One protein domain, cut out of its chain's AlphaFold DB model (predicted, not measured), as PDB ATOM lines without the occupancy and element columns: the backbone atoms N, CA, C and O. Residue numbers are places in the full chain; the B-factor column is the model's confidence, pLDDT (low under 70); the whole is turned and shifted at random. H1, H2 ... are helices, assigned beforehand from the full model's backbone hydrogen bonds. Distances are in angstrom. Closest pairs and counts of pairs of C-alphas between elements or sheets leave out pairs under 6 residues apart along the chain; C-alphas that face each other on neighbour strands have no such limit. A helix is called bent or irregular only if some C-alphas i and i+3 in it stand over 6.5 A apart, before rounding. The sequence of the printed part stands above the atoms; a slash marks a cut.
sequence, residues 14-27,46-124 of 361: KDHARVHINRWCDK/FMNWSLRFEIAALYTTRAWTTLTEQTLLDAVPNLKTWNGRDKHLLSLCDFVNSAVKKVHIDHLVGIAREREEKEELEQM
ATOM      1  N   LYS A  14      -7.751 -41.641 -18.536       79.88
ATOM      2  CA  LYS A  14      -7.701 -40.182 -18.416       79.88
ATOM      3  C   LYS A  14      -7.604 -39.731 -16.961       79.88
ATOM      4  O   LYS A  14      -6.894 -38.769 -16.694       79.88
ATOM      5  N   ASP A  15      -8.252 -40.414 -16.026       76.62
ATOM      6  CA  ASP A  15      -8.204 -40.071 -14.601       76.62
ATOM      7  C   ASP A  15      -6.826 -40.352 -14.008       76.62
ATOM      8  O   ASP A  15      -6.230 -39.478 -13.374       76.62
ATOM      9  N   HIS A  16      -6.221 -41.486 -14.364       78.31
ATOM     10  CA  HIS A  16      -4.818 -41.732 -14.033       78.31
ATOM     11  C   HIS A  16      -3.896 -40.682 -14.669       78.31
ATOM     12  O   HIS A  16      -3.021 -40.136 -13.993       78.31
ATOM     13  N   ALA A  17      -4.102 -40.330 -15.943       82.38
ATOM     14  CA  ALA A  17      -3.325 -39.284 -16.607       82.38
ATOM     15  C   ALA A  17      -3.438 -37.921 -15.899       82.38
ATOM     16  O   ALA A  17      -2.427 -37.231 -15.736       82.38
ATOM     17  N   ARG A  18      -4.634 -37.554 -15.416       81.69
ATOM     18  CA  ARG A  18      -4.872 -36.315 -14.653       81.69
ATOM     19  C   ARG A  18      -4.016 -36.250 -13.396       81.69
ATOM     20  O   ARG A  18      -3.398 -35.218 -13.150       81.69
ATOM     21  N   VAL A  19      -3.915 -37.343 -12.636       78.00
ATOM     22  CA  VAL A  19      -3.077 -37.396 -11.423       78.00
ATOM     23  C   VAL A  19      -1.619 -37.073 -11.747       78.00
ATOM     24  O   VAL A  19      -0.969 -36.304 -11.034       78.00
ATOM     25  N   HIS A  20      -1.093 -37.631 -12.837       82.44
ATOM     26  CA  HIS A  20       0.283 -37.368 -13.260       82.44
ATOM     27  C   HIS A  20       0.469 -35.916 -13.724       82.44
ATOM     28  O   HIS A  20       1.445 -35.283 -13.320       82.44
ATOM     29  N   ILE A  21      -0.468 -35.361 -14.500       82.06
ATOM     30  CA  ILE A  21      -0.412 -33.971 -14.991       82.06
ATOM     31  C   ILE A  21      -0.514 -32.958 -13.847       82.06
ATOM     32  O   ILE A  21       0.257 -31.998 -13.817       82.06
ATOM     33  N   ASN A  22      -1.394 -33.195 -12.873       77.56
ATOM     34  CA  ASN A  22      -1.506 -32.359 -11.675       77.56
ATOM     35  C   ASN A  22      -0.189 -32.334 -10.901       77.56
ATOM     36  O   ASN A  22       0.368 -31.267 -10.672       77.56
ATOM     37  N   ARG A  23       0.385 -33.511 -10.623       80.19
ATOM     38  CA  ARG A  23       1.683 -33.620  -9.939       80.19
ATOM     39  C   ARG A  23       2.817 -32.937 -10.692       80.19
ATOM     40  O   ARG A  23       3.781 -32.498 -10.067       80.19
ATOM     41  N   TRP A  24       2.769 -32.909 -12.022       88.38
ATOM     42  CA  TRP A  24       3.746 -32.161 -12.803       88.38
ATOM     43  C   TRP A  24       3.550 -30.652 -12.633       88.38
ATOM     44  O   TRP A  24       4.531 -29.978 -12.334       88.38
ATOM     45  N   CYS A  25       2.312 -30.150 -12.728       80.81
ATOM     46  CA  CYS A  25       1.984 -28.735 -12.512       80.81
ATOM     47  C   CYS A  25       2.389 -28.262 -11.108       80.81
ATOM     48  O   CYS A  25       3.031 -27.222 -10.974       80.81
ATOM     49  N   ASP A  26       2.110 -29.059 -10.075       76.94
ATOM     50  CA  ASP A  26       2.449 -28.739  -8.683       76.94
ATOM     51  C   ASP A  26       3.959 -28.578  -8.474       76.94
ATOM     52  O   ASP A  26       4.398 -27.750  -7.681       76.94
ATOM     53  N   LYS A  27       4.775 -29.338  -9.217       81.00
ATOM     54  CA  LYS A  27       6.242 -29.233  -9.179       81.00
ATOM     55  C   LYS A  27       6.790 -28.024  -9.932       81.00
ATOM     56  O   LYS A  27       7.954 -27.688  -9.732       81.00
ATOM     57  N   PHE A  46      -0.801 -22.284 -12.139       79.56
ATOM     58  CA  PHE A  46       0.257 -22.483 -13.147       79.56
ATOM     59  C   PHE A  46      -0.280 -22.938 -14.513       79.56
ATOM     60  O   PHE A  46       0.172 -22.495 -15.570       79.56
ATOM     61  N   MET A  47      -1.270 -23.825 -14.481       82.06
ATOM     62  CA  MET A  47      -2.053 -24.254 -15.626       82.06
ATOM     63  C   MET A  47      -3.492 -24.440 -15.159       82.06
ATOM     64  O   MET A  47      -3.707 -25.152 -14.176       82.06
ATOM     65  N   ASN A  48      -4.456 -23.837 -15.854       80.81
ATOM     66  CA  ASN A  48      -5.865 -23.983 -15.493       80.81
ATOM     67  C   ASN A  48      -6.340 -25.435 -15.645       80.81
ATOM     68  O   ASN A  48      -5.795 -26.213 -16.437       80.81
ATOM     69  N   TRP A  49      -7.381 -25.794 -14.899       75.62
ATOM     70  CA  TRP A  49      -7.937 -27.146 -14.909       75.62
ATOM     71  C   TRP A  49      -8.337 -27.643 -16.298       75.62
ATOM     72  O   TRP A  49      -7.952 -28.754 -16.663       75.62
ATOM     73  N   SER A  50      -9.040 -26.830 -17.095       78.44
ATOM     74  CA  SER A  50      -9.494 -27.211 -18.445       78.44
ATOM     75  C   SER A  50      -8.343 -27.706 -19.320       78.44
ATOM     76  O   SER A  50      -8.446 -28.744 -19.971       78.44
ATOM     77  N   LEU A  51      -7.204 -27.016 -19.282       82.00
ATOM     78  CA  LEU A  51      -6.042 -27.375 -20.081       82.00
ATOM     79  C   LEU A  51      -5.396 -28.678 -19.602       82.00
ATOM     80  O   LEU A  51      -4.994 -29.507 -20.418       82.00
ATOM     81  N   ARG A  52      -5.361 -28.912 -18.283       84.75
ATOM     82  CA  ARG A  52      -4.900 -30.190 -17.715       84.75
ATOM     83  C   ARG A  52      -5.775 -31.353 -18.183       84.75
ATOM     84  O   ARG A  52      -5.244 -32.414 -18.506       84.75
ATOM     85  N   PHE A  53      -7.094 -31.153 -18.254       80.56
ATOM     86  CA  PHE A  53      -8.037 -32.152 -18.768       80.56
ATOM     87  C   PHE A  53      -7.808 -32.465 -20.247       80.56
ATOM     88  O   PHE A  53      -7.801 -33.635 -20.629       80.56
ATOM     89  N   GLU A  54      -7.593 -31.446 -21.077       84.00
ATOM     90  CA  GLU A  54      -7.325 -31.635 -22.506       84.00
ATOM     91  C   GLU A  54      -6.023 -32.414 -22.742       84.00
ATOM     92  O   GLU A  54      -5.996 -33.338 -23.553       84.00
ATOM     93  N   ILE A  55      -4.968 -32.122 -21.974       87.62
ATOM     94  CA  ILE A  55      -3.703 -32.870 -22.037       87.62
ATOM     95  C   ILE A  55      -3.897 -34.311 -21.540       87.62
ATOM     96  O   ILE A  55      -3.376 -35.249 -22.141       87.62
ATOM     97  N   ALA A  56      -4.673 -34.519 -20.472       85.38
ATOM     98  CA  ALA A  56      -4.979 -35.858 -19.964       85.38
ATOM     99  C   ALA A  56      -5.748 -36.699 -20.989       85.38
ATOM    100  O   ALA A  56      -5.533 -37.906 -21.099       85.38
ATOM    101  N   ALA A  57      -6.607 -36.059 -21.781       85.44
ATOM    102  CA  ALA A  57      -7.384 -36.714 -22.822       85.44
ATOM    103  C   ALA A  57      -6.535 -37.242 -23.994       85.44
ATOM    104  O   ALA A  57      -7.047 -38.052 -24.768       85.44
ATOM    105  N   LEU A  58      -5.262 -36.838 -24.109       87.88
ATOM    106  CA  LEU A  58      -4.327 -37.371 -25.106       87.88
ATOM    107  C   LEU A  58      -3.950 -38.831 -24.832       87.88
ATOM    108  O   LEU A  58      -3.626 -39.569 -25.763       87.88
ATOM    109  N   TYR A  59      -3.991 -39.264 -23.569       85.00
ATOM    110  CA  TYR A  59      -3.694 -40.643 -23.203       85.00
ATOM    111  C   TYR A  59      -4.856 -41.540 -23.619       85.00
ATOM    112  O   TYR A  59      -5.993 -41.395 -23.169       85.00
ATOM    113  N   THR A  60      -4.555 -42.491 -24.497       82.62
ATOM    114  CA  THR A  60      -5.512 -43.480 -24.994       82.62
ATOM    115  C   THR A  60      -4.920 -44.872 -24.862       82.62
ATOM    116  O   THR A  60      -3.706 -45.022 -24.798       82.62
ATOM    117  N   THR A  61      -5.768 -45.899 -24.885       75.38
ATOM    118  CA  THR A  61      -5.348 -47.311 -24.853       75.38
ATOM    119  C   THR A  61      -4.684 -47.786 -26.153       75.38
ATOM    120  O   THR A  61      -4.315 -48.953 -26.275       75.38
ATOM    121  N   ARG A  62      -4.558 -46.908 -27.158       75.06
ATOM    122  CA  ARG A  62      -3.898 -47.196 -28.437       75.06
ATOM    123  C   ARG A  62      -2.388 -46.975 -28.323       75.06
ATOM    124  O   ARG A  62      -1.905 -46.372 -27.371       75.06
ATOM    125  N   ALA A  63      -1.639 -47.454 -29.317       73.44
ATOM    126  CA  ALA A  63      -0.197 -47.231 -29.383       73.44
ATOM    127  C   ALA A  63       0.128 -45.728 -29.291       73.44
ATOM    128  O   ALA A  63      -0.428 -44.924 -30.039       73.44
ATOM    129  N   TRP A  64       1.016 -45.370 -28.360       85.75
ATOM    130  CA  TRP A  64       1.420 -43.985 -28.146       85.75
ATOM    131  C   TRP A  64       2.334 -43.498 -29.267       85.75
ATOM    132  O   TRP A  64       3.359 -44.119 -29.558       85.75
ATOM    133  N   THR A  65       1.988 -42.350 -29.841       83.94
ATOM    134  CA  THR A  65       2.854 -41.624 -30.767       83.94
ATOM    135  C   THR A  65       3.572 -40.531 -29.997       83.94
ATOM    136  O   THR A  65       2.923 -39.706 -29.358       83.94
ATOM    137  N   THR A  66       4.902 -40.509 -30.074       87.88
ATOM    138  CA  THR A  66       5.706 -39.456 -29.450       87.88
ATOM    139  C   THR A  66       5.260 -38.087 -29.948       87.88
ATOM    140  O   THR A  66       5.291 -37.817 -31.149       87.88
ATOM    141  N   LEU A  67       4.864 -37.224 -29.017       88.94
ATOM    142  CA  LEU A  67       4.486 -35.852 -29.305       88.94
ATOM    143  C   LEU A  67       5.745 -34.988 -29.436       88.94
ATOM    144  O   LEU A  67       6.681 -35.107 -28.651       88.94
ATOM    145  N   THR A  68       5.754 -34.112 -30.429       91.50
ATOM    146  CA  THR A  68       6.593 -32.912 -30.498       91.50
ATOM    147  C   THR A  68       5.791 -31.698 -30.026       91.50
ATOM    148  O   THR A  68       4.559 -31.754 -29.989       91.50
ATOM    149  N   GLU A  69       6.459 -30.575 -29.742       90.06
ATOM    150  CA  GLU A  69       5.787 -29.314 -29.382       90.06
ATOM    151  C   GLU A  69       4.681 -28.936 -30.375       90.06
ATOM    152  O   GLU A  69       3.576 -28.580 -29.972       90.06
ATOM    153  N   GLN A  70       4.953 -29.076 -31.677       90.25
ATOM    154  CA  GLN A  70       3.989 -28.745 -32.721       90.25
ATOM    155  C   GLN A  70       2.777 -29.679 -32.677       90.25
ATOM    156  O   GLN A  70       1.643 -29.212 -32.641       90.25
ATOM    157  N   THR A  71       3.000 -30.993 -32.598       90.81
ATOM    158  CA  THR A  71       1.886 -31.952 -32.525       90.81
ATOM    159  C   THR A  71       1.082 -31.822 -31.231       90.81
ATOM    160  O   THR A  71      -0.116 -32.080 -31.235       90.81
ATOM    161  N   LEU A  72       1.715 -31.389 -30.135       89.88
ATOM    162  CA  LEU A  72       1.041 -31.120 -28.869       89.88
ATOM    163  C   LEU A  72       0.148 -29.874 -28.974       89.88
ATOM    164  O   LEU A  72      -1.002 -29.913 -28.543       89.88
ATOM    165  N   LEU A  73       0.635 -28.798 -29.599       91.56
ATOM    166  CA  LEU A  73      -0.151 -27.586 -29.874       91.56
ATOM    167  C   LEU A  73      -1.298 -27.821 -30.865       91.56
ATOM    168  O   LEU A  73      -2.310 -27.120 -30.809       91.56
ATOM    169  N   ASP A  74      -1.128 -28.766 -31.788       90.31
ATOM    170  CA  ASP A  74      -2.170 -29.151 -32.739       90.31
ATOM    171  C   ASP A  74      -3.241 -30.022 -32.067       90.31
ATOM    172  O   ASP A  74      -4.426 -29.873 -32.362       90.31
ATOM    173  N   ALA A  75      -2.844 -30.891 -31.131       87.62
ATOM    174  CA  ALA A  75      -3.759 -31.757 -30.389       87.62
ATOM    175  C   ALA A  75      -4.508 -31.032 -29.257       87.62
ATOM    176  O   ALA A  75      -5.638 -31.402 -28.945       87.62
ATOM    177  N   VAL A  76      -3.905 -30.000 -28.659       91.38
ATOM    178  CA  VAL A  76      -4.490 -29.193 -27.576       91.38
ATOM    179  C   VAL A  76      -4.421 -27.709 -27.962       91.38
ATOM    180  O   VAL A  76      -3.477 -27.008 -27.587       91.38
ATOM    181  N   PRO A  77      -5.404 -27.192 -28.727       88.69
ATOM    182  CA  PRO A  77      -5.363 -25.826 -29.257       88.69
ATOM    183  C   PRO A  77      -5.251 -24.745 -28.178       88.69
ATOM    184  O   PRO A  77      -4.588 -23.727 -28.395       88.69
ATOM    185  N   ASN A  78      -5.835 -24.986 -27.002       86.81
ATOM    186  CA  ASN A  78      -5.819 -24.053 -25.876       86.81
ATOM    187  C   ASN A  78      -4.426 -23.899 -25.234       86.81
ATOM    188  O   ASN A  78      -4.197 -22.945 -24.497       86.81
ATOM    189  N   LEU A  79      -3.441 -24.750 -25.567       88.19
ATOM    190  CA  LEU A  79      -2.047 -24.524 -25.160       88.19
ATOM    191  C   LEU A  79      -1.445 -23.280 -25.824       88.19
ATOM    192  O   LEU A  79      -0.480 -22.719 -25.308       88.19
ATOM    193  N   LYS A  80      -2.002 -22.820 -26.953       87.44
ATOM    194  CA  LYS A  80      -1.501 -21.634 -27.667       87.44
ATOM    195  C   LYS A  80      -1.672 -20.349 -26.860       87.44
ATOM    196  O   LYS A  80      -0.862 -19.442 -27.039       87.44
ATOM    197  N   THR A  81      -2.697 -20.291 -26.009       86.25
ATOM    198  CA  THR A  81      -3.061 -19.135 -25.173       86.25
ATOM    199  C   THR A  81      -2.603 -19.280 -23.720       86.25
ATOM    200  O   THR A  81      -2.851 -18.393 -22.911       86.25
ATOM    201  N   TRP A  82      -1.927 -20.377 -23.371       88.81
ATOM    202  CA  TRP A  82      -1.406 -20.585 -22.025       88.81
ATOM    203  C   TRP A  82      -0.174 -19.714 -21.758       88.81
ATOM    204  O   TRP A  82       0.840 -19.832 -22.443       88.81
ATOM    205  N   ASN A  83      -0.233 -18.895 -20.704       85.25
ATOM    206  CA  ASN A  83       0.844 -17.973 -20.315       85.25
ATOM    207  C   ASN A  83       2.199 -18.669 -20.074       85.25
ATOM    208  O   ASN A  83       3.248 -18.072 -20.296       85.25
ATOM    209  N   GLY A  84       2.198 -19.937 -19.644       83.50
ATOM    210  CA  GLY A  84       3.418 -20.714 -19.405       83.50
ATOM    211  C   GLY A  84       4.061 -21.312 -20.662       83.50
ATOM    212  O   GLY A  84       5.139 -21.900 -20.559       83.50
ATOM    213  N   ARG A  85       3.437 -21.169 -21.840       87.31
ATOM    214  CA  ARG A  85       3.836 -21.834 -23.089       87.31
ATOM    215  C   ARG A  85       5.310 -21.628 -23.430       87.31
ATOM    216  O   ARG A  85       6.037 -22.608 -23.550       87.31
ATOM    217  N   ASP A  86       5.757 -20.382 -23.548       86.88
ATOM    218  CA  ASP A  86       7.101 -20.072 -24.060       86.88
ATOM    219  C   ASP A  86       8.220 -20.630 -23.171       86.88
ATOM    220  O   ASP A  86       9.324 -20.902 -23.639       86.88
ATOM    221  N   LYS A  87       7.930 -20.833 -21.882       87.00
ATOM    222  CA  LYS A  87       8.897 -21.319 -20.895       87.00
ATOM    223  C   LYS A  87       8.795 -22.823 -20.636       87.00
ATOM    224  O   LYS A  87       9.804 -23.448 -20.323       87.00
ATOM    225  N   HIS A  88       7.599 -23.402 -20.729       89.31
ATOM    226  CA  HIS A  88       7.326 -24.750 -20.221       89.31
ATOM    227  C   HIS A  88       6.842 -25.747 -21.279       89.31
ATOM    228  O   HIS A  88       6.735 -26.928 -20.954       89.31
ATOM    229  N   LEU A  89       6.579 -25.335 -22.527       90.75
ATOM    230  CA  LEU A  89       6.025 -26.228 -23.555       90.75
ATOM    231  C   LEU A  89       6.922 -27.442 -23.844       90.75
ATOM    232  O   LEU A  89       6.415 -28.563 -23.887       90.75
ATOM    233  N   LEU A  90       8.239 -27.246 -23.975       89.50
ATOM    234  CA  LEU A  90       9.183 -28.347 -24.195       89.50
ATOM    235  C   LEU A  90       9.182 -29.332 -23.016       89.50
ATOM    236  O   LEU A  90       9.023 -30.535 -23.198       89.50
ATOM    237  N   SER A  91       9.270 -28.808 -21.789       91.31
ATOM    238  CA  SER A  91       9.265 -29.625 -20.569       91.31
ATOM    239  C   SER A  91       7.946 -30.377 -20.373       91.31
ATOM    240  O   SER A  91       7.953 -31.526 -19.928       91.31
ATOM    241  N   LEU A  92       6.817 -29.760 -20.734       91.25
ATOM    242  CA  LEU A  92       5.509 -30.406 -20.750       91.25
ATOM    243  C   LEU A  92       5.474 -31.541 -21.777       91.25
ATOM    244  O   LEU A  92       5.005 -32.632 -21.467       91.25
ATOM    245  N   CYS A  93       5.996 -31.308 -22.980       92.12
ATOM    246  CA  CYS A  93       6.063 -32.308 -24.041       92.12
ATOM    247  C   CYS A  93       6.908 -33.527 -23.624       92.12
ATOM    248  O   CYS A  93       6.474 -34.673 -23.778       92.12
ATOM    249  N   ASP A  94       8.075 -33.297 -23.023       90.19
ATOM    250  CA  ASP A  94       8.940 -34.356 -22.489       90.19
ATOM    251  C   ASP A  94       8.263 -35.132 -21.353       90.19
ATOM    252  O   ASP A  94       8.314 -36.367 -21.293       90.19
ATOM    253  N   PHE A  95       7.584 -34.416 -20.454       94.19
ATOM    254  CA  PHE A  95       6.821 -35.026 -19.376       94.19
ATOM    255  C   PHE A  95       5.703 -35.922 -19.917       94.19
ATOM    256  O   PHE A  95       5.617 -37.086 -19.529       94.19
ATOM    257  N   VAL A  96       4.887 -35.414 -20.844       91.06
ATOM    258  CA  VAL A  96       3.757 -36.162 -21.400       91.06
ATOM    259  C   VAL A  96       4.244 -37.441 -22.081       91.06
ATOM    260  O   VAL A  96       3.720 -38.511 -21.802       91.06
ATOM    261  N   ASN A  97       5.310 -37.378 -22.883       91.00
ATOM    262  CA  ASN A  97       5.878 -38.568 -23.522       91.00
ATOM    263  C   ASN A  97       6.464 -39.580 -22.527       91.00
ATOM    264  O   ASN A  97       6.314 -40.790 -22.702       91.00
ATOM    265  N   SER A  98       7.150 -39.105 -21.486       90.25
ATOM    266  CA  SER A  98       7.798 -39.984 -20.506       90.25
ATOM    267  C   SER A  98       6.808 -40.627 -19.530       90.25
ATOM    268  O   SER A  98       7.027 -41.760 -19.092       90.25
ATOM    269  N   ALA A  99       5.694 -39.956 -19.225       89.38
ATOM    270  CA  ALA A  99       4.687 -40.433 -18.282       89.38
ATOM    271  C   ALA A  99       3.804 -41.565 -18.837       89.38
ATOM    272  O   ALA A  99       3.253 -42.333 -18.051       89.38
ATOM    273  N   VAL A 100       3.723 -41.744 -20.162       88.56
ATOM    274  CA  VAL A 100       2.868 -42.741 -20.846       88.56
ATOM    275  C   VAL A 100       2.938 -44.121 -20.223       88.56
ATOM    276  O   VAL A 100       1.901 -44.677 -19.864       88.56
ATOM    277  N   LYS A 101       4.143 -44.680 -20.075       85.50
ATOM    278  CA  LYS A 101       4.302 -46.037 -19.536       85.50
ATOM    279  C   LYS A 101       3.751 -46.137 -18.119       85.50
ATOM    280  O   LYS A 101       3.088 -47.114 -17.797       85.50
ATOM    281  N   LYS A 102       4.006 -45.121 -17.295       84.75
ATOM    282  CA  LYS A 102       3.567 -45.094 -15.901       84.75
ATOM    283  C   LYS A 102       2.049 -44.955 -15.796       84.75
ATOM    284  O   LYS A 102       1.436 -45.727 -15.080       84.75
ATOM    285  N   VAL A 103       1.451 -44.058 -16.581       84.88
ATOM    286  CA  VAL A 103      -0.009 -43.889 -16.669       84.88
ATOM    287  C   VAL A 103      -0.695 -45.200 -17.072       84.88
ATOM    288  O   VAL A 103      -1.686 -45.584 -16.462       84.88
ATOM    289  N   HIS A 104      -0.149 -45.921 -18.057       81.56
ATOM    290  CA  HIS A 104      -0.707 -47.204 -18.499       81.56
ATOM    291  C   HIS A 104      -0.547 -48.314 -17.461       81.56
ATOM    292  O   HIS A 104      -1.469 -49.103 -17.283       81.56
ATOM    293  N   ILE A 105       0.602 -48.392 -16.784       80.31
ATOM    294  CA  ILE A 105       0.812 -49.358 -15.698       80.31
ATOM    295  C   ILE A 105      -0.170 -49.080 -14.561       80.31
ATOM    296  O   ILE A 105      -0.854 -50.001 -14.134       80.31
ATOM    297  N   ASP A 106      -0.285 -47.826 -14.125       75.00
ATOM    298  CA  ASP A 106      -1.186 -47.440 -13.037       75.00
ATOM    299  C   ASP A 106      -2.650 -47.752 -13.395       75.00
ATOM    300  O   ASP A 106      -3.375 -48.286 -12.562       75.00
ATOM    301  N   HIS A 107      -3.061 -47.523 -14.648       78.12
ATOM    302  CA  HIS A 107      -4.391 -47.899 -15.136       78.12
ATOM    303  C   HIS A 107      -4.615 -49.419 -15.171       78.12
ATOM    304  O   HIS A 107      -5.671 -49.897 -14.769       78.12
ATOM    305  N   LEU A 108      -3.633 -50.204 -15.627       77.62
ATOM    306  CA  LEU A 108      -3.740 -51.670 -15.646       77.62
ATOM    307  C   LEU A 108      -3.778 -52.267 -14.235       77.62
ATOM    308  O   LEU A 108      -4.500 -53.235 -14.007       77.62
ATOM    309  N   VAL A 109      -3.019 -51.692 -13.299       73.50
ATOM    310  CA  VAL A 109      -3.071 -52.053 -11.877       73.50
ATOM    311  C   VAL A 109      -4.427 -51.675 -11.282       73.50
ATOM    312  O   VAL A 109      -5.003 -52.493 -10.574       73.50
ATOM    313  N   GLY A 110      -4.964 -50.498 -11.622       68.94
ATOM    314  CA  GLY A 110      -6.326 -50.092 -11.266       68.94
ATOM    315  C   GLY A 110      -7.365 -51.112 -11.730       68.94
ATOM    316  O   GLY A 110      -8.092 -51.648 -10.905       68.94
ATOM    317  N   ILE A 111      -7.344 -51.498 -13.011       72.94
ATOM    318  CA  ILE A 111      -8.246 -52.528 -13.563       72.94
ATOM    319  C   ILE A 111      -8.090 -53.876 -12.845       72.94
ATOM    320  O   ILE A 111      -9.075 -54.580 -12.636       72.94
ATOM    321  N   ALA A 112      -6.860 -54.289 -12.528       69.69
ATOM    322  CA  ALA A 112      -6.621 -55.553 -11.837       69.69
ATOM    323  C   ALA A 112      -7.202 -55.528 -10.416       69.69
ATOM    324  O   ALA A 112      -7.871 -56.482 -10.030       69.69
ATOM    325  N   ARG A 113      -7.013 -54.419  -9.693       70.94
ATOM    326  CA  ARG A 113      -7.571 -54.215  -8.354       70.94
ATOM    327  C   ARG A 113      -9.097 -54.142  -8.385       70.94
ATOM    328  O   ARG A 113      -9.740 -54.826  -7.609       70.94
ATOM    329  N   GLU A 114      -9.676 -53.410  -9.336       65.62
ATOM    330  CA  GLU A 114     -11.131 -53.352  -9.539       65.62
ATOM    331  C   GLU A 114     -11.726 -54.737  -9.843       65.62
ATOM    332  O   GLU A 114     -12.841 -55.041  -9.426       65.62
ATOM    333  N   ARG A 115     -11.008 -55.596 -10.584       70.75
ATOM    334  CA  ARG A 115     -11.446 -56.979 -10.828       70.75
ATOM    335  C   ARG A 115     -11.394 -57.826  -9.567       70.75
ATOM    336  O   ARG A 115     -12.345 -58.556  -9.333       70.75
ATOM    337  N   GLU A 116     -10.326 -57.716  -8.787       69.94
ATOM    338  CA  GLU A 116     -10.176 -58.434  -7.519       69.94
ATOM    339  C   GLU A 116     -11.248 -57.996  -6.509       69.94
ATOM    340  O   GLU A 116     -11.961 -58.840  -5.980       69.94
ATOM    341  N   GLU A 117     -11.467 -56.688  -6.349       64.94
ATOM    342  CA  GLU A 117     -12.536 -56.119  -5.516       64.94
ATOM    343  C   GLU A 117     -13.929 -56.558  -5.999       64.94
ATOM    344  O   GLU A 117     -14.813 -56.858  -5.196       64.94
ATOM    345  N   LYS A 118     -14.143 -56.627  -7.318       65.00
ATOM    346  CA  LYS A 118     -15.403 -57.108  -7.892       65.00
ATOM    347  C   LYS A 118     -15.609 -58.605  -7.662       65.00
ATOM    348  O   LYS A 118     -16.730 -58.998  -7.355       65.00
ATOM    349  N   GLU A 119     -14.573 -59.424  -7.814       71.19
ATOM    350  CA  GLU A 119     -14.618 -60.866  -7.544       71.19
ATOM    351  C   GLU A 119     -14.865 -61.137  -6.054       71.19
ATOM    352  O   GLU A 119     -15.723 -61.950  -5.719       71.19
ATOM    353  N   GLU A 120     -14.204 -60.396  -5.161       66.56
ATOM    354  CA  GLU A 120     -14.423 -60.466  -3.714       66.56
ATOM    355  C   GLU A 120     -15.851 -60.036  -3.344       66.56
ATOM    356  O   GLU A 120     -16.527 -60.710  -2.571       66.56
ATOM    357  N   LEU A 121     -16.369 -58.968  -3.959       58.09
ATOM    358  CA  LEU A 121     -17.747 -58.518  -3.757       58.09
ATOM    359  C   LEU A 121     -18.778 -59.522  -4.294       58.09
ATOM    360  O   LEU A 121     -19.803 -59.747  -3.650       58.09
ATOM    361  N   GLU A 122     -18.538 -60.119  -5.464       67.12
ATOM    362  CA  GLU A 122     -19.376 -61.184  -6.033       67.12
ATOM    363  C   GLU A 122     -19.365 -62.434  -5.146       67.12
ATOM    364  O   GLU A 122     -20.411 -63.047  -4.934       67.12
ATOM    365  N   GLN A 123     -18.214 -62.773  -4.564       66.62
ATOM    366  CA  GLN A 123     -18.083 -63.885  -3.632       66.62
ATOM    367  C   GLN A 123     -18.797 -63.603  -2.304       66.62
ATOM    368  O   GLN A 123     -19.595 -64.430  -1.868       66.62
ATOM    369  N   MET A 124     -18.613 -62.417  -1.715       53.75
ATOM    370  CA  MET A 124     -19.354 -61.989  -0.525       53.75
ATOM    371  C   MET A 124     -20.862 -61.988  -0.773       53.75
ATOM    372  O   MET A 124     -21.617 -62.490   0.052       53.75
TER     373      MET A 124
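What this domain is: This is residues 14 to 27 and 46 to 124 of the 361 residues of an uncharacterized protein of Zymoseptoria tritici ST99CH_1E4 (UniProt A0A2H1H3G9). A long kinked helix, H5, runs the length of the domain; four shorter helices gather beside its first part to make a compact body, and its last residues, 111 to 124, stick out as a free arm. H1 crosses H5 at the part with residues 95 to 107, H2 crosses H1, and H3 packs on H5 at residues 89 to 93, with the short H4 near H2 and H3. The printed part has 93 residues with five named helices, H1 to H5 in order along the chain, and no named strand; its class is all helix. The whole is loose, with a radius of gyration of the C-alphas of 15.6 A, and spans 54 by 26 by 20 A, the free arm adding to the length.

How they stand to each other: H1, residues 14 to 27, touches H2, residues 49 to 56, at a steep tilt of 62 degrees, opposite ways; their closest C-alphas, of Ala 17 and Ala 56, are 5.1 A apart. H1 also touches H5, residues 85 to 124, with residues 95 to 107 of H5 alone, at a steep tilt of 45 degrees, opposite ways; the closest C-alphas are those of Ala 17 and Val 103, 5.7 A apart. H5 is irregular, with C-alphas 87 and 90 7.8 A apart, and has a kink of 44 degrees near residue 97. H3, residues 69 to 75, touches H5 with residues 89 to 93 of H5 alone, at a steep tilt of 52 degrees, the same way; the closest C-alphas, of Glu 69 and Cys 93, are 6.1 A apart. H4, residues 77 to 81, is close but not clearly touching H3, the closest C-alphas being those of Leu 73 and Leu 79, 5.9 A apart. H2 and H5 are only just apart, with their closest C-alphas at 8.2 A. In H1, H2 and H3 every O i to N i+4 pair is within hydrogen-bond range; in H5 31 of 36 are, and in H4 0 of 1, beside 2 of 2 O i to N i+3 pairs.

Where its parts are: H1 begins at C-alpha 14, (-7.701, -40.182, -18.416), and is 20.0 A long. H2 is 10.5 A long, H3 9.9 A and H4 8.2 A. H5 begins at C-alpha 85, (3.836, -21.834, -23.089), and ends at C-alpha 124, (-19.354, -61.989, -0.525), 51.6 A away.

The domain as a whole: The C-alphas of Asp 86 and Met 124 are the two farthest apart, at 54.9 A. Residues 28 to 45 are not printed, and C-alphas 27 and 46 are 9.9 A apart across this cut. The link from H2 to H3, residues 57 to 68, is long; those from H3 to H4 and H4 to H5 are tight. The mean pLDDT of the printed part is 81.8, and the 11 residues under 70 lie between 110 and 124.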